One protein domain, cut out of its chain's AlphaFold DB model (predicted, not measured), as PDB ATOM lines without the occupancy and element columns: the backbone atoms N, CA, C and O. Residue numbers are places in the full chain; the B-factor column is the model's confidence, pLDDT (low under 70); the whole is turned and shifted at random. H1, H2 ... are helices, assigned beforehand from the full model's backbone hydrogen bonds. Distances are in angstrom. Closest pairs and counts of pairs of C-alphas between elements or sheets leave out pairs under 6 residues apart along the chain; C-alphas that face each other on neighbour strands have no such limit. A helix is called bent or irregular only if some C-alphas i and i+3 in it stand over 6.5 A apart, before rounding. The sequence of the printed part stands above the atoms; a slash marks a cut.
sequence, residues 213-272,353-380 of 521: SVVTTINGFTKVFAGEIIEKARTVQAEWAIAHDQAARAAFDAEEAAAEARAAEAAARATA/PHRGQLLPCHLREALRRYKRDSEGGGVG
ATOM      1  N   SER A 213     197.022 258.089 202.844       88.88
ATOM      2  CA  SER A 213     196.174 259.281 202.678       88.88
ATOM      3  C   SER A 213     196.832 260.354 201.808       88.88
ATOM      4  O   SER A 213     196.240 260.815 200.843       88.88
ATOM      5  N   VAL A 214     198.107 260.667 202.057       89.44
ATOM      6  CA  VAL A 214     198.866 261.642 201.251       89.44
ATOM      7  C   VAL A 214     199.011 261.180 199.794       89.44
ATOM      8  O   VAL A 214     199.016 262.007 198.886       89.44
ATOM      9  N   VAL A 215     199.085 259.869 199.532       90.50
ATOM     10  CA  VAL A 215     199.075 259.340 198.155       90.50
ATOM     11  C   VAL A 215     197.705 259.547 197.493       90.50
ATOM     12  O   VAL A 215     197.672 259.884 196.309       90.50
ATOM     13  N   THR A 216     196.597 259.403 198.228       88.81
ATOM     14  CA  THR A 216     195.243 259.710 197.731       88.81
ATOM     15  C   THR A 216     195.096 261.199 197.408       88.81
ATOM     16  O   THR A 216     194.761 261.535 196.271       88.81
ATOM     17  N   THR A 217     195.501 262.094 198.314       89.19
ATOM     18  CA  THR A 217     195.444 263.550 198.087       89.19
ATOM     19  C   THR A 217     196.277 263.979 196.869       89.19
ATOM     20  O   THR A 217     195.828 264.765 196.034       89.19
ATOM     21  N   ILE A 218     197.486 263.420 196.699       90.56
ATOM     22  CA  ILE A 218     198.327 263.690 195.518       90.56
ATOM     23  C   ILE A 218     197.669 263.151 194.236       90.56
ATOM     24  O   ILE A 218     197.812 263.773 193.183       90.56
ATOM     25  N   ASN A 219     196.923 262.042 194.289       89.75
ATOM     26  CA  ASN A 219     196.164 261.526 193.142       89.75
ATOM     27  C   ASN A 219     195.078 262.528 192.709       89.75
ATOM     28  O   ASN A 219     194.994 262.852 191.525       89.75
ATOM     29  N   GLY A 220     194.338 263.093 193.673       87.88
ATOM     30  CA  GLY A 220     193.374 264.177 193.452       87.88
ATOM     31  C   GLY A 220     194.002 265.383 192.750       87.88
ATOM     32  O   GLY A 220     193.616 265.713 191.627       87.88
ATOM     33  N   PHE A 221     195.047 265.976 193.339       89.00
ATOM     34  CA  PHE A 221     195.749 267.114 192.727       89.00
ATOM     35  C   PHE A 221     196.342 266.792 191.347       89.00
ATOM     36  O   PHE A 221     196.303 267.632 190.450       89.00
ATOM     37  N   THR A 222     196.858 265.575 191.139       91.81
ATOM     38  CA  THR A 222     197.405 265.172 189.833       91.81
ATOM     39  C   THR A 222     196.300 265.021 188.782       91.81
ATOM     40  O   THR A 222     196.530 265.354 187.619       91.81
ATOM     41  N   LYS A 223     195.095 264.570 189.165       90.19
ATOM     42  CA  LYS A 223     193.933 264.492 188.265       90.19
ATOM     43  C   LYS A 223     193.440 265.883 187.858       90.19
ATOM     44  O   LYS A 223     193.212 266.094 186.670       90.19
ATOM     45  N   VAL A 224     193.352 266.827 188.802       88.38
ATOM     46  CA  VAL A 224     193.013 268.237 188.518       88.38
ATOM     47  C   VAL A 224     194.039 268.855 187.565       88.38
ATOM     48  O   VAL A 224     193.676 269.303 186.480       88.38
ATOM     49  N   PHE A 225     195.332 268.762 187.893       90.56
ATOM     50  CA  PHE A 225     196.421 269.259 187.043       90.56
ATOM     51  C   PHE A 225     196.403 268.652 185.627       90.56
ATOM     52  O   PHE A 225     196.612 269.354 184.638       90.56
ATOM     53  N   ALA A 226     196.135 267.347 185.498       92.00
ATOM     54  CA  ALA A 226     196.008 266.707 184.192       92.00
ATOM     55  C   ALA A 226     194.814 267.258 183.390       92.00
ATOM     56  O   ALA A 226     194.957 267.479 182.187       92.00
ATOM     57  N   GLY A 227     193.676 267.517 184.047       91.00
ATOM     58  CA  GLY A 227     192.507 268.171 183.451       91.00
ATOM     59  C   GLY A 227     192.847 269.552 182.889       91.00
ATOM     60  O   GLY A 227     192.731 269.760 181.682       91.00
ATOM     61  N   GLU A 228     193.389 270.442 183.724       90.25
ATOM     62  CA  GLU A 228     193.779 271.808 183.337       90.25
ATOM     63  C   GLU A 228     194.733 271.835 182.127       90.25
ATOM     64  O   GLU A 228     194.576 272.636 181.200       90.25
ATOM     65  N   ILE A 229     195.730 270.942 182.099       94.12
ATOM     66  CA  ILE A 229     196.684 270.844 180.984       94.12
ATOM     67  C   ILE A 229     196.009 270.330 179.704       94.12
ATOM     68  O   ILE A 229     196.322 270.823 178.616       94.12
ATOM     69  N   ILE A 230     195.085 269.367 179.802       94.06
ATOM     70  CA  ILE A 230     194.339 268.835 178.650       94.06
ATOM     71  C   ILE A 230     193.374 269.888 178.092       94.06
ATOM     72  O   ILE A 230     193.315 270.065 176.875       94.06
ATOM     73  N   GLU A 231     192.672 270.628 178.949       92.19
ATOM     74  CA  GLU A 231     191.784 271.727 178.555       92.19
ATOM     75  C   GLU A 231     192.558 272.836 177.839       92.19
ATOM     76  O   GLU A 231     192.233 273.183 176.700       92.19
ATOM     77  N   LYS A 232     193.668 273.312 178.423       92.25
ATOM     78  CA  LYS A 232     194.543 274.290 177.755       92.25
ATOM     79  C   LYS A 232     195.098 273.760 176.429       92.25
ATOM     80  O   LYS A 232     195.211 274.523 175.469       92.25
ATOM     81  N   ALA A 233     195.398 272.463 176.329       96.69
ATOM     82  CA  ALA A 233     195.835 271.848 175.077       96.69
ATOM     83  C   ALA A 233     194.715 271.763 174.026       96.69
ATOM     84  O   ALA A 233     195.007 271.915 172.840       96.69
ATOM     85  N   ARG A 234     193.445 271.596 174.423       94.69
ATOM     86  CA  ARG A 234     192.291 271.690 173.511       94.69
ATOM     87  C   ARG A 234     192.093 273.110 172.980       94.69
ATOM     88  O   ARG A 234     191.835 273.262 171.788       94.69
ATOM     89  N   THR A 235     192.299 274.138 173.802       95.12
ATOM     90  CA  THR A 235     192.276 275.540 173.344       95.12
ATOM     91  C   THR A 235     193.391 275.814 172.333       95.12
ATOM     92  O   THR A 235     193.118 276.283 171.230       95.12
ATOM     93  N   VAL A 236     194.635 275.418 172.639       95.88
ATOM     94  CA  VAL A 236     195.773 275.518 171.701       95.88
ATOM     95  C   VAL A 236     195.497 274.760 170.398       95.88
ATOM     96  O   VAL A 236     195.784 275.261 169.313       95.88
ATOM     97  N   GLN A 237     194.916 273.561 170.485       96.31
ATOM     98  CA  GLN A 237     194.525 272.770 169.323       96.31
ATOM     99  C   GLN A 237     193.517 273.517 168.435       96.31
ATOM    100  O   GLN A 237     193.691 273.542 167.217       96.31
ATOM    101  N   ALA A 238     192.491 274.134 169.026       96.06
ATOM    102  CA  ALA A 238     191.486 274.905 168.297       96.06
ATOM    103  C   ALA A 238     192.089 276.150 167.624       96.06
ATOM    104  O   ALA A 238     191.848 276.369 166.437       96.06
ATOM    105  N   GLU A 239     192.923 276.910 168.344       95.06
ATOM    106  CA  GLU A 239     193.664 278.058 167.802       95.06
ATOM    107  C   GLU A 239     194.527 277.660 166.598       95.06
ATOM    108  O   GLU A 239     194.449 278.283 165.543       95.06
ATOM    109  N   TRP A 240     195.331 276.598 166.730       95.94
ATOM    110  CA  TRP A 240     196.228 276.145 165.664       95.94
ATOM    111  C   TRP A 240     195.465 275.563 164.476       95.94
ATOM    112  O   TRP A 240     195.878 275.752 163.334       95.94
ATOM    113  N   ALA A 241     194.333 274.899 164.716       94.94
ATOM    114  CA  ALA A 241     193.465 274.440 163.644       94.94
ATOM    115  C   ALA A 241     192.879 275.623 162.857       94.94
ATOM    116  O   ALA A 241     192.940 275.624 161.630       94.94
ATOM    117  N   ILE A 242     192.380 276.656 163.541       94.81
ATOM    118  CA  ILE A 242     191.879 277.879 162.898       94.81
ATOM    119  C   ILE A 242     193.004 278.589 162.131       94.81
ATOM    120  O   ILE A 242     192.816 278.922 160.964       94.81
ATOM    121  N   ALA A 243     194.182 278.756 162.737       94.31
ATOM    122  CA  ALA A 243     195.330 279.400 162.101       94.31
ATOM    123  C   ALA A 243     195.822 278.642 160.853       94.31
ATOM    124  O   ALA A 243     196.187 279.270 159.863       94.31
ATOM    125  N   HIS A 244     195.791 277.305 160.862       93.88
ATOM    126  CA  HIS A 244     196.133 276.480 159.701       93.88
ATOM    127  C   HIS A 244     195.135 276.670 158.547       93.88
ATOM    128  O   HIS A 244     195.544 276.877 157.405       93.88
ATOM    129  N   ASP A 245     193.831 276.663 158.840       92.12
ATOM    130  CA  ASP A 245     192.789 276.873 157.824       92.12
ATOM    131  C   ASP A 245     192.833 278.309 157.263       92.12
ATOM    132  O   ASP A 245     192.699 278.515 156.055       92.12
ATOM    133  N   GLN A 246     193.102 279.302 158.119       92.81
ATOM    134  CA  GLN A 246     193.320 280.699 157.726       92.81
ATOM    135  C   GLN A 246     194.578 280.873 156.866       92.81
ATOM    136  O   GLN A 246     194.521 281.561 155.850       92.81
ATOM    137  N   ALA A 247     195.700 280.239 157.225       92.88
ATOM    138  CA  ALA A 247     196.935 280.295 156.445       92.88
ATOM    139  C   ALA A 247     196.762 279.652 155.061       92.88
ATOM    140  O   ALA A 247     197.212 280.212 154.062       92.88
ATOM    141  N   ALA A 248     196.055 278.521 154.982       91.88
ATOM    142  CA  ALA A 248     195.712 277.894 153.711       91.88
ATOM    143  C   ALA A 248     194.825 278.793 152.837       91.88
ATOM    144  O   ALA A 248     195.063 278.912 151.633       91.88
ATOM    145  N   ARG A 249     193.832 279.462 153.439       89.81
ATOM    146  CA  ARG A 249     192.967 280.416 152.735       89.81
ATOM    147  C   ARG A 249     193.754 281.626 152.225       89.81
ATOM    148  O   ARG A 249     193.676 281.940 151.043       89.81
ATOM    149  N   ALA A 250     194.576 282.235 153.079       93.00
ATOM    150  CA  ALA A 250     195.416 283.373 152.717       93.00
ATOM    151  C   ALA A 250     196.430 283.033 151.611       93.00
ATOM    152  O   ALA A 250     196.663 283.852 150.726       93.00
ATOM    153  N   ALA A 251     197.003 281.824 151.616       90.94
ATOM    154  CA  ALA A 251     197.897 281.362 150.554       90.94
ATOM    155  C   ALA A 251     197.178 281.236 149.198       90.94
ATOM    156  O   ALA A 251     197.731 281.633 148.173       90.94
ATOM    157  N   PHE A 252     195.938 280.737 149.193       91.88
ATOM    158  CA  PHE A 252     195.111 280.660 147.989       91.88
ATOM    159  C   PHE A 252     194.726 282.051 147.464       91.88
ATOM    160  O   PHE A 252     194.921 282.335 146.283       91.88
ATOM    161  N   ASP A 253     194.236 282.932 148.341       90.88
ATOM    162  CA  ASP A 253     193.832 284.293 147.966       90.88
ATOM    163  C   ASP A 253     195.042 285.112 147.459       90.88
ATOM    164  O   ASP A 253     194.926 285.886 146.509       90.88
ATOM    165  N   ALA A 254     196.240 284.882 148.018       90.75
ATOM    166  CA  ALA A 254     197.490 285.461 147.525       90.75
ATOM    167  C   ALA A 254     197.919 284.901 146.155       90.75
ATOM    168  O   ALA A 254     198.456 285.649 145.335       90.75
ATOM    169  N   GLU A 255     197.677 283.617 145.871       88.62
ATOM    170  CA  GLU A 255     197.932 283.031 144.548       88.62
ATOM    171  C   GLU A 255     196.971 283.601 143.490       88.62
ATOM    172  O   GLU A 255     197.398 283.927 142.378       88.62
ATOM    173  N   GLU A 256     195.691 283.784 143.836       86.81
ATOM    174  CA  GLU A 256     194.697 284.429 142.970       86.81
ATOM    175  C   GLU A 256     195.070 285.896 142.701       86.81
ATOM    176  O   GLU A 256     195.156 286.292 141.535       86.81
ATOM    177  N   ALA A 257     195.427 286.669 143.732       87.81
ATOM    178  CA  ALA A 257     195.889 288.053 143.591       87.81
ATOM    179  C   ALA A 257     197.182 288.174 142.757       87.81
ATOM    180  O   ALA A 257     197.281 289.028 141.874       87.81
ATOM    181  N   ALA A 258     198.164 287.289 142.968       89.12
ATOM    182  CA  ALA A 258     199.390 287.253 142.167       89.12
ATOM    183  C   ALA A 258     199.107 286.871 140.705       89.12
ATOM    184  O   ALA A 258     199.718 287.414 139.779       89.12
ATOM    185  N   ALA A 259     198.151 285.970 140.466       87.06
ATOM    186  CA  ALA A 259     197.673 285.699 139.124       87.06
ATOM    187  C   ALA A 259     196.971 286.932 138.533       87.06
ATOM    188  O   ALA A 259     197.166 287.222 137.354       87.06
ATOM    189  N   GLU A 260     196.119 287.642 139.280       87.44
ATOM    190  CA  GLU A 260     195.416 288.848 138.803       87.44
ATOM    191  C   GLU A 260     196.395 289.956 138.423       87.44
ATOM    192  O   GLU A 260     196.287 290.476 137.314       87.44
ATOM    193  N   ALA A 261     197.422 290.204 139.240       88.62
ATOM    194  CA  ALA A 261     198.527 291.094 138.898       88.62
ATOM    195  C   ALA A 261     199.202 290.692 137.571       88.62
ATOM    196  O   ALA A 261     199.319 291.522 136.672       88.62
ATOM    197  N   ARG A 262     199.545 289.406 137.384       87.44
ATOM    198  CA  ARG A 262     200.125 288.898 136.120       87.44
ATOM    199  C   ARG A 262     199.196 289.065 134.912       87.44
ATOM    200  O   ARG A 262     199.676 289.306 133.809       87.44
ATOM    201  N   ALA A 263     197.878 288.930 135.083       85.38
ATOM    202  CA  ALA A 263     196.919 289.158 133.997       85.38
ATOM    203  C   ALA A 263     196.734 290.647 133.683       85.38
ATOM    204  O   ALA A 263     196.618 290.998 132.510       85.38
ATOM    205  N   ALA A 264     196.744 291.517 134.695       86.12
ATOM    206  CA  ALA A 264     196.734 292.966 134.506       86.12
ATOM    207  C   ALA A 264     198.010 293.440 133.788       86.12
ATOM    208  O   ALA A 264     197.921 294.208 132.835       86.12
ATOM    209  N   GLU A 265     199.180 292.926 134.178       86.06
ATOM    210  CA  GLU A 265     200.461 293.194 133.514       86.06
ATOM    211  C   GLU A 265     200.463 292.689 132.061       86.06
ATOM    212  O   GLU A 265     200.819 293.430 131.144       86.06
ATOM    213  N   ALA A 266     199.993 291.461 131.816       84.00
ATOM    214  CA  ALA A 266     199.869 290.916 130.464       84.00
ATOM    215  C   ALA A 266     198.896 291.730 129.591       84.00
ATOM    216  O   ALA A 266     199.191 291.984 128.422       84.00
ATOM    217  N   ALA A 267     197.772 292.189 130.152       81.94
ATOM    218  CA  ALA A 267     196.822 293.060 129.464       81.94
ATOM    219  C   ALA A 267     197.426 294.442 129.155       81.94
ATOM    220  O   ALA A 267     197.293 294.922 128.031       81.94
ATOM    221  N   ALA A 268     198.153 295.047 130.102       83.88
ATOM    222  CA  ALA A 268     198.864 296.310 129.900       83.88
ATOM    223  C   ALA A 268     199.979 296.194 128.841       83.88
ATOM    224  O   ALA A 268     200.184 297.100 128.033       83.88
ATOM    225  N   ARG A 269     200.675 295.054 128.784       81.94
ATOM    226  CA  ARG A 269     201.672 294.766 127.742       81.94
ATOM    227  C   ARG A 269     201.030 294.548 126.367       81.94
ATOM    228  O   ARG A 269     201.594 294.972 125.355       81.94
ATOM    229  N   ALA A 270     199.854 293.923 126.313       77.19
ATOM    230  CA  ALA A 270     199.093 293.752 125.079       77.19
ATOM    231  C   ALA A 270     198.604 295.101 124.518       77.19
ATOM    232  O   ALA A 270     198.802 295.369 123.333       77.19
ATOM    233  N   THR A 271     198.054 295.988 125.359       75.62
ATOM    234  CA  THR A 271     197.630 297.332 124.924       75.62
ATOM    235  C   THR A 271     198.809 298.211 124.507       75.62
ATOM    236  O   THR A 271     198.711 298.898 123.493       75.62
ATOM    237  N   ALA A 272     199.954 298.132 125.196       74.12
ATOM    238  CA  ALA A 272     201.178 298.823 124.781       74.12
ATOM    239  C   ALA A 272     201.687 298.362 123.398       74.12
ATOM    240  O   ALA A 272     202.143 299.177 122.599       74.12
ATOM    241  N   PRO A 353     195.906 268.866 160.375       89.31
ATOM    242  CA  PRO A 353     196.351 267.892 161.374       89.31
ATOM    243  C   PRO A 353     195.862 268.222 162.791       89.31
ATOM    244  O   PRO A 353     195.842 267.354 163.662       89.31
ATOM    245  N   HIS A 354     195.449 269.465 163.048       92.00
ATOM    246  CA  HIS A 354     194.993 269.911 164.359       92.00
ATOM    247  C   HIS A 354     193.494 269.681 164.595       92.00
ATOM    248  O   HIS A 354     193.045 269.855 165.721       92.00
ATOM    249  N   ARG A 355     192.707 269.233 163.605       88.56
ATOM    250  CA  ARG A 355     191.274 268.912 163.803       88.56
ATOM    251  C   ARG A 355     191.022 267.545 164.470       88.56
ATOM    252  O   ARG A 355     189.901 267.289 164.895       88.56
ATOM    253  N   GLY A 356     192.038 266.679 164.556       87.50
ATOM    254  CA  GLY A 356     191.920 265.296 165.039       87.50
ATOM    255  C   GLY A 356     192.225 265.081 166.531       87.50
ATOM    256  O   GLY A 356     191.775 265.816 167.413       87.50
ATOM    257  N   GLN A 357     192.996 264.030 166.826       91.62
ATOM    258  CA  GLN A 357     193.450 263.717 168.186       91.62
ATOM    259  C   GLN A 357     194.375 264.802 168.760       91.62
ATOM    260  O   GLN A 357     195.027 265.539 168.019       91.62
ATOM    261  N   LEU A 358     194.456 264.879 170.091       93.75
ATOM    262  CA  LEU A 358     195.353 265.809 170.774       93.75
ATOM    263  C   LEU A 358     196.813 265.435 170.469       93.75
ATOM    264  O   LEU A 358     197.242 264.315 170.747       93.75
ATOM    265  N   LEU A 359     197.582 266.360 169.895       95.12
ATOM    266  CA  LEU A 359     198.968 266.104 169.505       95.12
ATOM    267  C   LEU A 359     199.947 266.470 170.637       95.12
ATOM    268  O   LEU A 359     199.709 267.426 171.382       95.12
ATOM    269  N   PRO A 360     201.123 265.812 170.732       96.19
ATOM    270  CA  PRO A 360     202.144 266.151 171.730       96.19
ATOM    271  C   PRO A 360     202.637 267.607 171.673       96.19
ATOM    272  O   PRO A 360     203.139 268.132 172.664       96.19
ATOM    273  N   CYS A 361     202.515 268.275 170.521       95.38
ATOM    274  CA  CYS A 361     202.841 269.692 170.378       95.38
ATOM    275  C   CYS A 361     201.833 270.610 171.095       95.38
ATOM    276  O   CYS A 361     202.270 271.567 171.732       95.38
ATOM    277  N   HIS A 362     200.535 270.277 171.089       96.19
ATOM    278  CA  HIS A 362     199.505 271.012 171.836       96.19
ATOM    279  C   HIS A 362     199.757 270.937 173.342       96.19
ATOM    280  O   HIS A 362     199.717 271.956 174.018       96.19
ATOM    281  N   LEU A 363     200.105 269.749 173.854       95.75
ATOM    282  CA  LEU A 363     200.450 269.541 175.268       95.75
ATOM    283  C   LEU A 363     201.712 270.309 175.690       95.75
ATOM    284  O   LEU A 363     201.742 270.896 176.771       95.75
ATOM    285  N   ARG A 364     202.753 270.346 174.844       95.88
ATOM    286  CA  ARG A 364     203.973 271.126 175.124       95.88
ATOM    287  C   ARG A 364     203.699 272.628 175.177       95.88
ATOM    288  O   ARG A 364     204.191 273.295 176.084       95.88
ATOM    289  N   GLU A 365     202.906 273.149 174.244       95.19
ATOM    290  CA  GLU A 365     202.511 274.559 174.241       95.19
ATOM    291  C   GLU A 365     201.572 274.887 175.413       95.19
ATOM    292  O   GLU A 365     201.789 275.886 176.095       95.19
ATOM    293  N   ALA A 366     200.601 274.027 175.730       94.75
ATOM    294  CA  ALA A 366     199.738 274.180 176.900       94.75
ATOM    295  C   ALA A 366     200.541 274.225 178.206       94.75
ATOM    296  O   ALA A 366     200.331 275.121 179.020       94.75
ATOM    297  N   LEU A 367     201.526 273.333 178.372       92.94
ATOM    298  CA  LEU A 367     202.439 273.349 179.516       92.94
ATOM    299  C   LEU A 367     203.310 274.616 179.548       92.94
ATOM    300  O   LEU A 367     203.584 275.144 180.626       92.94
ATOM    301  N   ARG A 368     203.740 275.132 178.387       93.12
ATOM    302  CA  ARG A 368     204.481 276.402 178.290       93.12
ATOM    303  C   ARG A 368     203.612 277.588 178.715       93.12
ATOM    304  O   ARG A 368     204.087 278.423 179.482       93.12
ATOM    305  N   ARG A 369     202.357 277.652 178.254       91.25
ATOM    306  CA  ARG A 369     201.371 278.664 178.670       91.25
ATOM    307  C   ARG A 369     201.100 278.562 180.167       91.25
ATOM    308  O   ARG A 369     201.391 279.502 180.890       91.25
ATOM    309  N   TYR A 370     200.713 277.384 180.655       88.12
ATOM    310  CA  TYR A 370     200.499 277.101 182.078       88.12
ATOM    311  C   TYR A 370     201.650 277.600 182.973       88.12
ATOM    312  O   TYR A 370     201.407 278.325 183.936       88.12
ATOM    313  N   LYS A 371     202.907 277.293 182.617       87.06
ATOM    314  CA  LYS A 371     204.104 277.740 183.358       87.06
ATOM    315  C   LYS A 371     204.375 279.246 183.294       87.06
ATOM    316  O   LYS A 371     204.970 279.781 184.220       87.06
ATOM    317  N   ARG A 372     204.012 279.911 182.194       85.94
ATOM    318  CA  ARG A 372     204.191 281.362 181.996       85.94
ATOM    319  C   ARG A 372     203.101 282.159 182.710       85.94
ATOM    320  O   ARG A 372     203.385 283.217 183.261       85.94
ATOM    321  N   ASP A 373     201.876 281.652 182.663       78.38
ATOM    322  CA  ASP A 373     200.677 282.357 183.107       78.38
ATOM    323  C   ASP A 373     200.439 282.145 184.624       78.38
ATOM    324  O   ASP A 373     199.726 282.921 185.259       78.38
ATOM    325  N   SER A 374     201.073 281.121 185.220       65.06
ATOM    326  CA  SER A 374     200.973 280.719 186.641       65.06
ATOM    327  C   SER A 374     199.541 280.438 187.122       65.06
ATOM    328  O   SER A 374     199.238 280.561 188.306       65.06
ATOM    329  N   GLU A 375     198.641 280.076 186.206       58.97
ATOM    330  CA  GLU A 375     197.192 280.131 186.458       58.97
ATOM    331  C   GLU A 375     196.604 278.965 187.249       58.97
ATOM    332  O   GLU A 375     195.514 279.126 187.785       58.97
ATOM    333  N   GLY A 376     197.302 277.835 187.385       55.91
ATOM    334  CA  GLY A 376     196.839 276.693 188.191       55.91
ATOM    335  C   GLY A 376     196.991 276.895 189.703       55.91
ATOM    336  O   GLY A 376     197.321 275.953 190.408       55.91
ATOM    337  N   GLY A 377     196.915 278.128 190.216       55.16
ATOM    338  CA  GLY A 377     196.954 278.437 191.659       55.16
ATOM    339  C   GLY A 377     198.181 277.957 192.460       55.16
ATOM    340  O   GLY A 377     198.203 278.116 193.677       55.16
ATOM    341  N   GLY A 378     199.196 277.379 191.807       53.47
ATOM    342  CA  GLY A 378     200.338 276.718 192.443       53.47
ATOM    343  C   GLY A 378     200.293 275.181 192.482       53.47
ATOM    344  O   GLY A 378     201.239 274.597 193.012       53.47
ATOM    345  N   VAL A 379     199.295 274.478 191.915       54.16
ATOM    346  CA  VAL A 379     199.349 273.000 191.892       54.16
ATOM    347  C   VAL A 379     200.581 272.497 191.123       54.16
ATOM    348  O   VAL A 379     200.817 272.821 189.957       54.16
ATOM    349  N   GLY A 380     201.401 271.707 191.823       54.03
ATOM    350  CA  GLY A 380     202.598 271.048 191.291       54.03
ATOM    351  C   GLY A 380     203.867 271.908 191.182       54.03
ATOM    352  O   GLY A 380     204.918 271.365 190.838       54.03
TER     353      GLY A 380
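AT A GLANCE: This is residues 213 to 272 and 353 to 380 of the 521 residues of the protein "Transcription initiation factor TFIID subunit beta, putative" of Aspergillus clavatus (strain ATCC 1007 / CBS 513.65 / DSM 816 / NCTC 3887 / NRRL 1 / QM 1276 / 107) (UniProt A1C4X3). One very long, nearly straight helix, H1, makes the long axis of this model, and a short helix, H2, crosses it on one side at a wide angle. The far part of H1, residues 246 to 272, sticks out with nothing packed on it. The printed part has 88 residues with two named helices, H1 then H2 along the chain, and no named strand; the class is all helix. The whole is extended, with a radius of gyration of the C-alphas of 23.4 A, a rod spanning 87 by 24 by 13 A.

IN THESE COORDINATES: Find C-alpha 213 at (196.174, 259.281, 202.678); from there H1, residues 213 to 272, runs 87.5 A to C-alpha 272 at (201.178, 298.823, 124.781). Then look at C-alpha 360, at (202.144, 266.151, 171.730), where H2, residues 360 to 373, begins; its first and last C-alphas are 19.9 A apart. Neither helix is bent.

HOW THE PARTS SIT: Start on H1 at residues 229 to 237, the part with which alone it touches H2. The closest C-alphas of the two helices are those of Ala 233 and Ala 366, 4.9 A apart. Their lines stand at 72 degrees, only just about perpendicular. In the backbones of H1 and H2, every O i to N i+4 pair is within hydrogen-bond range.

THE WHOLE: The two C-alphas farthest apart in the domain are those of Ser 213 and Ala 272, 87.5 A. Without residues 246 to 272, which stand free, the body has 61 residues and spans 48 by 23 by 13 A. Look for the cut after Ala 272: residues 273 to 352 are not printed, and C-alphas 272 and 353 are 48.2 A apart across it. The link from H1 to H2 runs across this cut. The mean pLDDT of the printed part is 87.6, and residues 374 to 380 are under 70.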